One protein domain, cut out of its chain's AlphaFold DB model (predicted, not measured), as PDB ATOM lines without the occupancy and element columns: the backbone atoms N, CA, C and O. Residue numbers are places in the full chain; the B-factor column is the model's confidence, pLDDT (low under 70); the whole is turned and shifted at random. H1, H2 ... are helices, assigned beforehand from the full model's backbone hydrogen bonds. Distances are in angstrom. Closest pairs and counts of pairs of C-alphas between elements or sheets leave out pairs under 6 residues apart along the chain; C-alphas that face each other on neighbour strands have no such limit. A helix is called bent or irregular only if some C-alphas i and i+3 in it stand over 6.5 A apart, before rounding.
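Overview. This is residues 12 to 67 of the 67 residues of an uncharacterized protein of Legionella sp (UniProt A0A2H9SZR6). The model is a hook: one long helix, H1, makes most of the length, and after a bow of nine residues the shorter helix H2 folds back near the later part of H1. Residues 12 to 32 of H1 stick out as a free arm, and there is no packed core. The printed part has 56 residues with two named helices, H1 then H2, and no named strand; its class is all helix. The whole is extended, with a radius of gyration of the C-alphas of 16.9 A, and the C-alphas span 56 by 26 by 13 A.

Arrangement. Start with H1, residues 12 to 41, and look first at residues 12 to 32, which stand free. Go on through the short link to H2, residues 51 to 66; residues 41 to 54, of which 51 to 54 belong to H2, stand free too. H1 and H2 are near each other: no pair of their C-alphas is within 8 A, but only just, with the closest at 8.1 A, and 6 pairs are within 10 A. Along the backbone of H2 you will find each O i to N i+4 pair within hydrogen-bond range; in H1 it is 25 of 26.

Along the chain. Find C-alpha 12 at (200.983, 183.028, 273.903); from there H1 runs 43.6 A to C-alpha 41 at (213.187, 176.608, 232.560). Then find C-alpha 51 at (224.960, 170.210, 230.196), where H2 begins; it runs 22.5 A to C-alpha 66 at (208.766, 163.159, 244.170). Neither helix is bent.

Size, cuts and confidence. The two C-alphas farthest apart are those of Glu 12 and Arg 48, at 55.8 A. The printed part has no cut, and it ends at Glu 67, the chain's last residue. In the B-factor column the mean pLDDT of the printed part is 84.7; look for values under 70 at residue 43, residues 45 to 47 and residue 67.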
ATOM      1  N   GLU A  12     201.757 182.622 275.077       88.88
ATOM      2  CA  GLU A  12     200.983 183.028 273.903       88.88
ATOM      3  C   GLU A  12     201.880 183.418 272.727       88.88
ATOM      4  O   GLU A  12     201.637 182.976 271.604       88.88
ATOM      5  N   ASP A  13     202.957 184.167 272.976       87.19
ATOM      6  CA  ASP A  13     203.909 184.554 271.929       87.19
ATOM      7  C   ASP A  13     204.626 183.342 271.334       87.19
ATOM      8  O   ASP A  13     204.851 183.273 270.126       87.19
ATOM      9  N   LYS A  14     204.962 182.345 272.165       86.69
ATOM     10  CA  LYS A  14     205.545 181.083 271.686       86.69
ATOM     11  C   LYS A  14     204.578 180.325 270.781       86.69
ATOM     12  O   LYS A  14     205.012 179.809 269.753       86.69
ATOM     13  N   LYS A  15     203.290 180.274 271.141       91.25
ATOM     14  CA  LYS A  15     202.254 179.629 270.324       91.25
ATOM     15  C   LYS A  15     202.104 180.343 268.978       91.25
ATOM     16  O   LYS A  15     202.293 179.711 267.947       91.25
ATOM     17  N   LYS A  16     201.930 181.668 268.991       90.38
ATOM     18  CA  LYS A  16     201.838 182.493 267.773       90.38
ATOM     19  C   LYS A  16     203.060 182.331 266.867       90.38
ATOM     20  O   LYS A  16     202.921 182.188 265.658       90.38
ATOM     21  N   ASN A  17     204.264 182.315 267.440       89.75
ATOM     22  CA  ASN A  17     205.486 182.113 266.661       89.75
ATOM     23  C   ASN A  17     205.582 180.705 266.068       89.75
ATOM     24  O   ASN A  17     206.100 180.561 264.964       89.75
ATOM     25  N   ARG A  18     205.093 179.676 266.768       90.19
ATOM     26  CA  ARG A  18     205.040 178.307 266.243       90.19
ATOM     27  C   ARG A  18     204.067 178.202 265.071       90.19
ATOM     28  O   ARG A  18     204.424 177.603 264.059       90.19
ATOM     29  N   ASP A  19     202.896 178.818 265.189       92.94
ATOM     30  CA  ASP A  19     201.883 178.834 264.130       92.94
ATOM     31  C   ASP A  19     202.427 179.559 262.885       92.94
ATOM     32  O   ASP A  19     202.468 178.984 261.798       92.94
ATOM     33  N   LEU A  20     203.004 180.755 263.068       92.12
ATOM     34  CA  LEU A  20     203.674 181.509 261.999       92.12
ATOM     35  C   LEU A  20     204.852 180.751 261.375       92.12
ATOM     36  O   LEU A  20     205.065 180.813 260.167       92.12
ATOM     37  N   SER A  21     205.654 180.056 262.185       90.88
ATOM     38  CA  SER A  21     206.761 179.245 261.674       90.88
ATOM     39  C   SER A  21     206.252 178.082 260.829       90.88
ATOM     40  O   SER A  21     206.872 177.760 259.823       90.88
ATOM     41  N   SER A  22     205.137 177.467 261.219       92.25
ATOM     42  CA  SER A  22     204.547 176.343 260.487       92.25
ATOM     43  C   SER A  22     204.014 176.794 259.124       92.25
ATOM     44  O   SER A  22     204.258 176.135 258.118       92.25
ATOM     45  N   GLU A  23     203.377 177.966 259.071       93.75
ATOM     46  CA  GLU A  23     202.935 178.593 257.820       93.75
ATOM     47  C   GLU A  23     204.118 178.959 256.903       93.75
ATOM     48  O   GLU A  23     204.086 178.718 255.695       93.75
ATOM     49  N   ARG A  24     205.208 179.493 257.473       95.12
ATOM     50  CA  ARG A  24     206.419 179.833 256.708       95.12
ATOM     51  C   ARG A  24     207.072 178.627 256.057       95.12
ATOM     52  O   ARG A  24     207.465 178.742 254.905       95.12
ATOM     53  N   VAL A  25     207.147 177.490 256.746       94.75
ATOM     54  CA  VAL A  25     207.754 176.268 256.191       94.75
ATOM     55  C   VAL A  25     207.050 175.840 254.900       94.75
ATOM     56  O   VAL A  25     207.712 175.543 253.910       94.75
ATOM     57  N   ALA A  26     205.715 175.873 254.869       92.50
ATOM     58  CA  ALA A  26     204.962 175.546 253.657       92.50
ATOM     59  C   ALA A  26     205.270 176.526 252.508       92.50
ATOM     60  O   ALA A  26     205.529 176.105 251.379       92.50
ATOM     61  N   ASN A  27     205.312 177.826 252.809       93.81
ATOM     62  CA  ASN A  27     205.630 178.863 251.827       93.81
ATOM     63  C   ASN A  27     207.071 178.751 251.301       93.81
ATOM     64  O   ASN A  27     207.302 178.881 250.101       93.81
ATOM     65  N   GLU A  28     208.040 178.477 252.174       94.31
ATOM     66  CA  GLU A  28     209.445 178.266 251.811       94.31
ATOM     67  C   GLU A  28     209.608 177.044 250.902       94.31
ATOM     68  O   GLU A  28     210.290 177.136 249.880       94.31
ATOM     69  N   ASN A  29     208.917 175.940 251.202       92.31
ATOM     70  CA  ASN A  29     208.913 174.746 250.357       92.31
ATOM     71  C   ASN A  29     208.367 175.049 248.951       92.31
ATOM     72  O   ASN A  29     208.980 174.667 247.951       92.31
ATOM     73  N   MET A  30     207.256 175.792 248.855       92.62
ATOM     74  CA  MET A  30     206.696 176.214 247.567       92.62
ATOM     75  C   MET A  30     207.634 177.149 246.795       92.62
ATOM     76  O   MET A  30     207.844 176.962 245.597       92.62
ATOM     77  N   ILE A  31     208.231 178.137 247.463       93.88
ATOM     78  CA  ILE A  31     209.196 179.053 246.839       93.88
ATOM     79  C   ILE A  31     210.419 178.277 246.334       93.88
ATOM     80  O   ILE A  31     210.868 178.505 245.209       93.88
ATOM     81  N   GLY A  32     210.929 177.327 247.122       91.25
ATOM     82  CA  GLY A  32     212.033 176.455 246.731       91.25
ATOM     83  C   GLY A  32     211.715 175.648 245.472       91.25
ATOM     84  O   GLY A  32     212.529 175.600 244.547       91.25
ATOM     85  N   LEU A  33     210.506 175.085 245.383       88.88
ATOM     86  CA  LEU A  33     210.032 174.391 244.185       88.88
ATOM     87  C   LEU A  33     209.976 175.321 242.961       88.88
ATOM     88  O   LEU A  33     210.495 174.974 241.900       88.88
ATOM     89  N   LEU A  34     209.409 176.522 243.108       89.94
ATOM     90  CA  LEU A  34     209.312 177.500 242.019       89.94
ATOM     91  C   LEU A  34     210.689 177.945 241.510       89.94
ATOM     92  O   LEU A  34     210.883 178.088 240.302       89.94
ATOM     93  N   ILE A  35     211.662 178.128 242.407       86.88
ATOM     94  CA  ILE A  35     213.041 178.472 242.035       86.88
ATOM     95  C   ILE A  35     213.707 177.309 241.289       86.88
ATOM     96  O   ILE A  35     214.344 177.556 240.264       86.88
ATOM     97  N   LYS A  36     213.522 176.056 241.739       83.69
ATOM     98  CA  LYS A  36     214.022 174.858 241.035       83.69
ATOM     99  C   LYS A  36     213.474 174.788 239.605       83.69
ATOM    100  O   LYS A  36     214.252 174.677 238.658       83.69
ATOM    101  N   ILE A  37     212.159 174.943 239.433       82.75
ATOM    102  CA  ILE A  37     211.508 174.946 238.112       82.75
ATOM    103  C   ILE A  37     212.029 176.098 237.253       82.75
ATOM    104  O   ILE A  37     212.375 175.895 236.091       82.75
ATOM    105  N   LYS A  38     212.139 177.306 237.817       85.62
ATOM    106  CA  LYS A  38     212.647 178.474 237.091       85.62
ATOM    107  C   LYS A  38     214.090 178.278 236.638       85.62
ATOM    108  O   LYS A  38     214.409 178.657 235.524       85.62
ATOM    109  N   PHE A  39     214.944 177.659 237.448       78.06
ATOM    110  CA  PHE A  39     216.325 177.347 237.077       78.06
ATOM    111  C   PHE A  39     216.420 176.334 235.926       78.06
ATOM    112  O   PHE A  39     217.290 176.457 235.064       78.06
ATOM    113  N   ILE A  40     215.509 175.358 235.898       74.12
ATOM    114  CA  ILE A  40     215.380 174.378 234.811       74.12
ATOM    115  C   ILE A  40     214.847 175.047 233.534       74.12
ATOM    116  O   ILE A  40     215.340 174.767 232.440       74.12
ATOM    117  N   ALA A  41     213.846 175.922 233.670       77.94
ATOM    118  CA  ALA A  41     213.187 176.608 232.560       77.94
ATOM    119  C   ALA A  41     214.022 177.759 231.973       77.94
ATOM    120  O   ALA A  41     213.904 178.067 230.785       77.94
ATOM    121  N   ASP A  42     214.856 178.409 232.787       77.56
ATOM    122  CA  ASP A  42     215.701 179.512 232.345       77.56
ATOM    123  C   ASP A  42     216.813 179.015 231.408       77.56
ATOM    124  O   ASP A  42     217.301 177.879 231.464       77.56
ATOM    125  N   ARG A  43     217.244 179.888 230.495       67.56
ATOM    126  CA  ARG A  43     218.296 179.570 229.535       67.56
ATOM    127  C   ARG A  43     219.620 179.480 230.285       67.56
ATOM    128  O   ARG A  43     220.319 180.476 230.456       67.56
ATOM    129  N   TYR A  44     220.012 178.257 230.635       70.00
ATOM    130  CA  TYR A  44     221.340 177.954 231.165       70.00
ATOM    131  C   TYR A  44     222.411 178.611 230.278       70.00
ATOM    132  O   TYR A  44     222.585 178.225 229.122       70.00
ATOM    133  N   ARG A  45     223.109 179.642 230.774       67.88
ATOM    134  CA  ARG A  45     224.064 180.416 229.952       67.88
ATOM    135  C   ARG A  45     225.309 179.615 229.555       67.88
ATOM    136  O   ARG A  45     225.994 179.989 228.612       67.88
ATOM    137  N   ASN A  46     225.598 178.502 230.233       68.31
ATOM    138  CA  ASN A  46     226.805 177.702 230.014       68.31
ATOM    139  C   ASN A  46     226.476 176.257 229.585       68.31
ATOM    140  O   ASN A  46     226.737 175.306 230.316       68.31
ATOM    141  N   LYS A  47     225.895 176.085 228.387       67.44
ATOM    142  CA  LYS A  47     225.497 174.771 227.824       67.44
ATOM    143  C   LYS A  47     226.647 173.946 227.225       67.44
ATOM    144  O   LYS A  47     226.400 172.920 226.605       67.44
ATOM    145  N   ARG A  48     227.898 174.397 227.354       73.06
ATOM    146  CA  ARG A  48     229.015 173.879 226.544       73.06
ATOM    147  C   ARG A  48     229.444 172.459 226.913       73.06
ATOM    148  O   ARG A  48     229.317 171.557 226.097       73.06
ATOM    149  N   LYS A  49     229.973 172.242 228.120       76.12
ATOM    150  CA  LYS A  49     230.423 170.913 228.565       76.12
ATOM    151  C   LYS A  49     229.498 170.381 229.650       76.12
ATOM    152  O   LYS A  49     229.198 171.092 230.604       76.12
ATOM    153  N   GLN A  50     229.092 169.119 229.503       81.06
ATOM    154  CA  GLN A  50     228.332 168.347 230.496       81.06
ATOM    155  C   GLN A  50     226.925 168.879 230.817       81.06
ATOM    156  O   GLN A  50     226.360 168.491 231.835       81.06
ATOM    157  N   PHE A  51     226.329 169.727 229.969       80.38
ATOM    158  CA  PHE A  51     224.960 170.210 230.196       80.38
ATOM    159  C   PHE A  51     223.965 169.051 230.320       80.38
ATOM    160  O   PHE A  51     223.245 168.991 231.309       80.38
ATOM    161  N   GLY A  52     224.000 168.092 229.385       82.62
ATOM    162  CA  GLY A  52     223.142 166.905 229.441       82.62
ATOM    163  C   GLY A  52     223.343 166.089 230.720       82.62
ATOM    164  O   GLY A  52     222.370 165.725 231.365       82.62
ATOM    165  N   LEU A  53     224.593 165.888 231.157       86.88
ATOM    166  CA  LEU A  53     224.881 165.164 232.400       86.88
ATOM    167  C   LEU A  53     224.327 165.896 233.631       86.88
ATOM    168  O   LEU A  53     223.655 165.285 234.451       86.88
ATOM    169  N   ARG A  54     224.578 167.206 233.757       84.69
ATOM    170  CA  ARG A  54     224.086 168.009 234.890       84.69
ATOM    171  C   ARG A  54     222.564 168.059 234.917       84.69
ATOM    172  O   ARG A  54     221.978 167.921 235.982       84.69
ATOM    173  N   PHE A  55     221.942 168.225 233.754       82.12
ATOM    174  CA  PHE A  55     220.492 168.217 233.617       82.12
ATOM    175  C   PHE A  55     219.902 166.866 234.035       82.12
ATOM    176  O   PHE A  55     218.995 166.833 234.859       82.12
ATOM    177  N   ASN A  56     220.474 165.760 233.550       86.12
ATOM    178  CA  ASN A  56     220.032 164.411 233.902       86.12
ATOM    179  C   ASN A  56     220.183 164.123 235.402       86.12
ATOM    180  O   ASN A  56     219.290 163.528 235.994       86.12
ATOM    181  N   LEU A  57     221.272 164.575 236.033       88.06
ATOM    182  CA  LEU A  57     221.470 164.426 237.479       88.06
ATOM    183  C   LEU A  57     220.449 165.238 238.288       88.06
ATOM    184  O   LEU A  57     219.889 164.720 239.249       88.06
ATOM    185  N   ILE A  58     220.172 166.483 237.891       84.12
ATOM    186  CA  ILE A  58     219.153 167.318 238.548       84.12
ATOM    187  C   ILE A  58     217.762 166.684 238.398       84.12
ATOM    188  O   ILE A  58     217.015 166.626 239.370       84.12
ATOM    189  N   ALA A  59     217.431 166.171 237.209       84.31
ATOM    190  CA  ALA A  59     216.168 165.482 236.961       84.31
ATOM    191  C   ALA A  59     216.037 164.192 237.788       84.31
ATOM    192  O   ALA A  59     214.981 163.944 238.358       84.31
ATOM    193  N   ALA A  60     217.111 163.405 237.913       90.69
ATOM    194  CA  ALA A  60     217.120 162.202 238.744       90.69
ATOM    195  C   ALA A  60     216.886 162.521 240.230       90.69
ATOM    196  O   ALA A  60     216.068 161.866 240.866       90.69
ATOM    197  N   ILE A  61     217.545 163.556 240.769       87.62
ATOM    198  CA  ILE A  61     217.334 164.009 242.156       87.62
ATOM    199  C   ILE A  61     215.885 164.456 242.360       87.62
ATOM    200  O   ILE A  61     215.256 164.072 243.338       87.62
ATOM    201  N   TYR A  62     215.340 165.233 241.423       83.06
ATOM    202  CA  TYR A  62     213.958 165.693 241.503       83.06
ATOM    203  C   TYR A  62     212.945 164.541 241.449       83.06
ATOM    204  O   TYR A  62     211.966 164.567 242.185       83.06
ATOM    205  N   ASN A  63     213.194 163.518 240.627       85.50
ATOM    206  CA  ASN A  63     212.338 162.332 240.571       85.50
ATOM    207  C   ASN A  63     212.362 161.546 241.891       85.50
ATOM    208  O   ASN A  63     211.309 161.121 242.341       85.50
ATOM    209  N   ILE A  64     213.528 161.416 242.536       90.19
ATOM    210  CA  ILE A  64     213.651 160.774 243.858       90.19
ATOM    211  C   ILE A  64     212.937 161.583 244.950       90.19
ATOM    212  O   ILE A  64     212.403 161.001 245.878       90.19
ATOM    213  N   GLU A  65     212.934 162.917 244.874       82.19
ATOM    214  CA  GLU A  65     212.207 163.769 245.834       82.19
ATOM    215  C   GLU A  65     210.677 163.729 245.649       82.19
ATOM    216  O   GLU A  65     209.952 164.184 246.536       82.19
ATOM    217  N   LEU A  66     210.192 163.275 244.487       76.94
ATOM    218  CA  LEU A  66     208.766 163.159 244.170       76.94
ATOM    219  C   LEU A  66     208.173 161.777 244.480       76.94
ATOM    220  O   LEU A  66     206.962 161.707 244.699       76.94
ATOM    221  N   GLU A  67     208.988 160.717 244.439       62.53
ATOM    222  CA  GLU A  67     208.639 159.364 244.917       62.53
ATOM    223  C   GLU A  67     208.646 159.283 246.450       62.53
ATOM    224  O   GLU A  67     207.714 158.642 246.991       62.53
TER     225      GLU A  67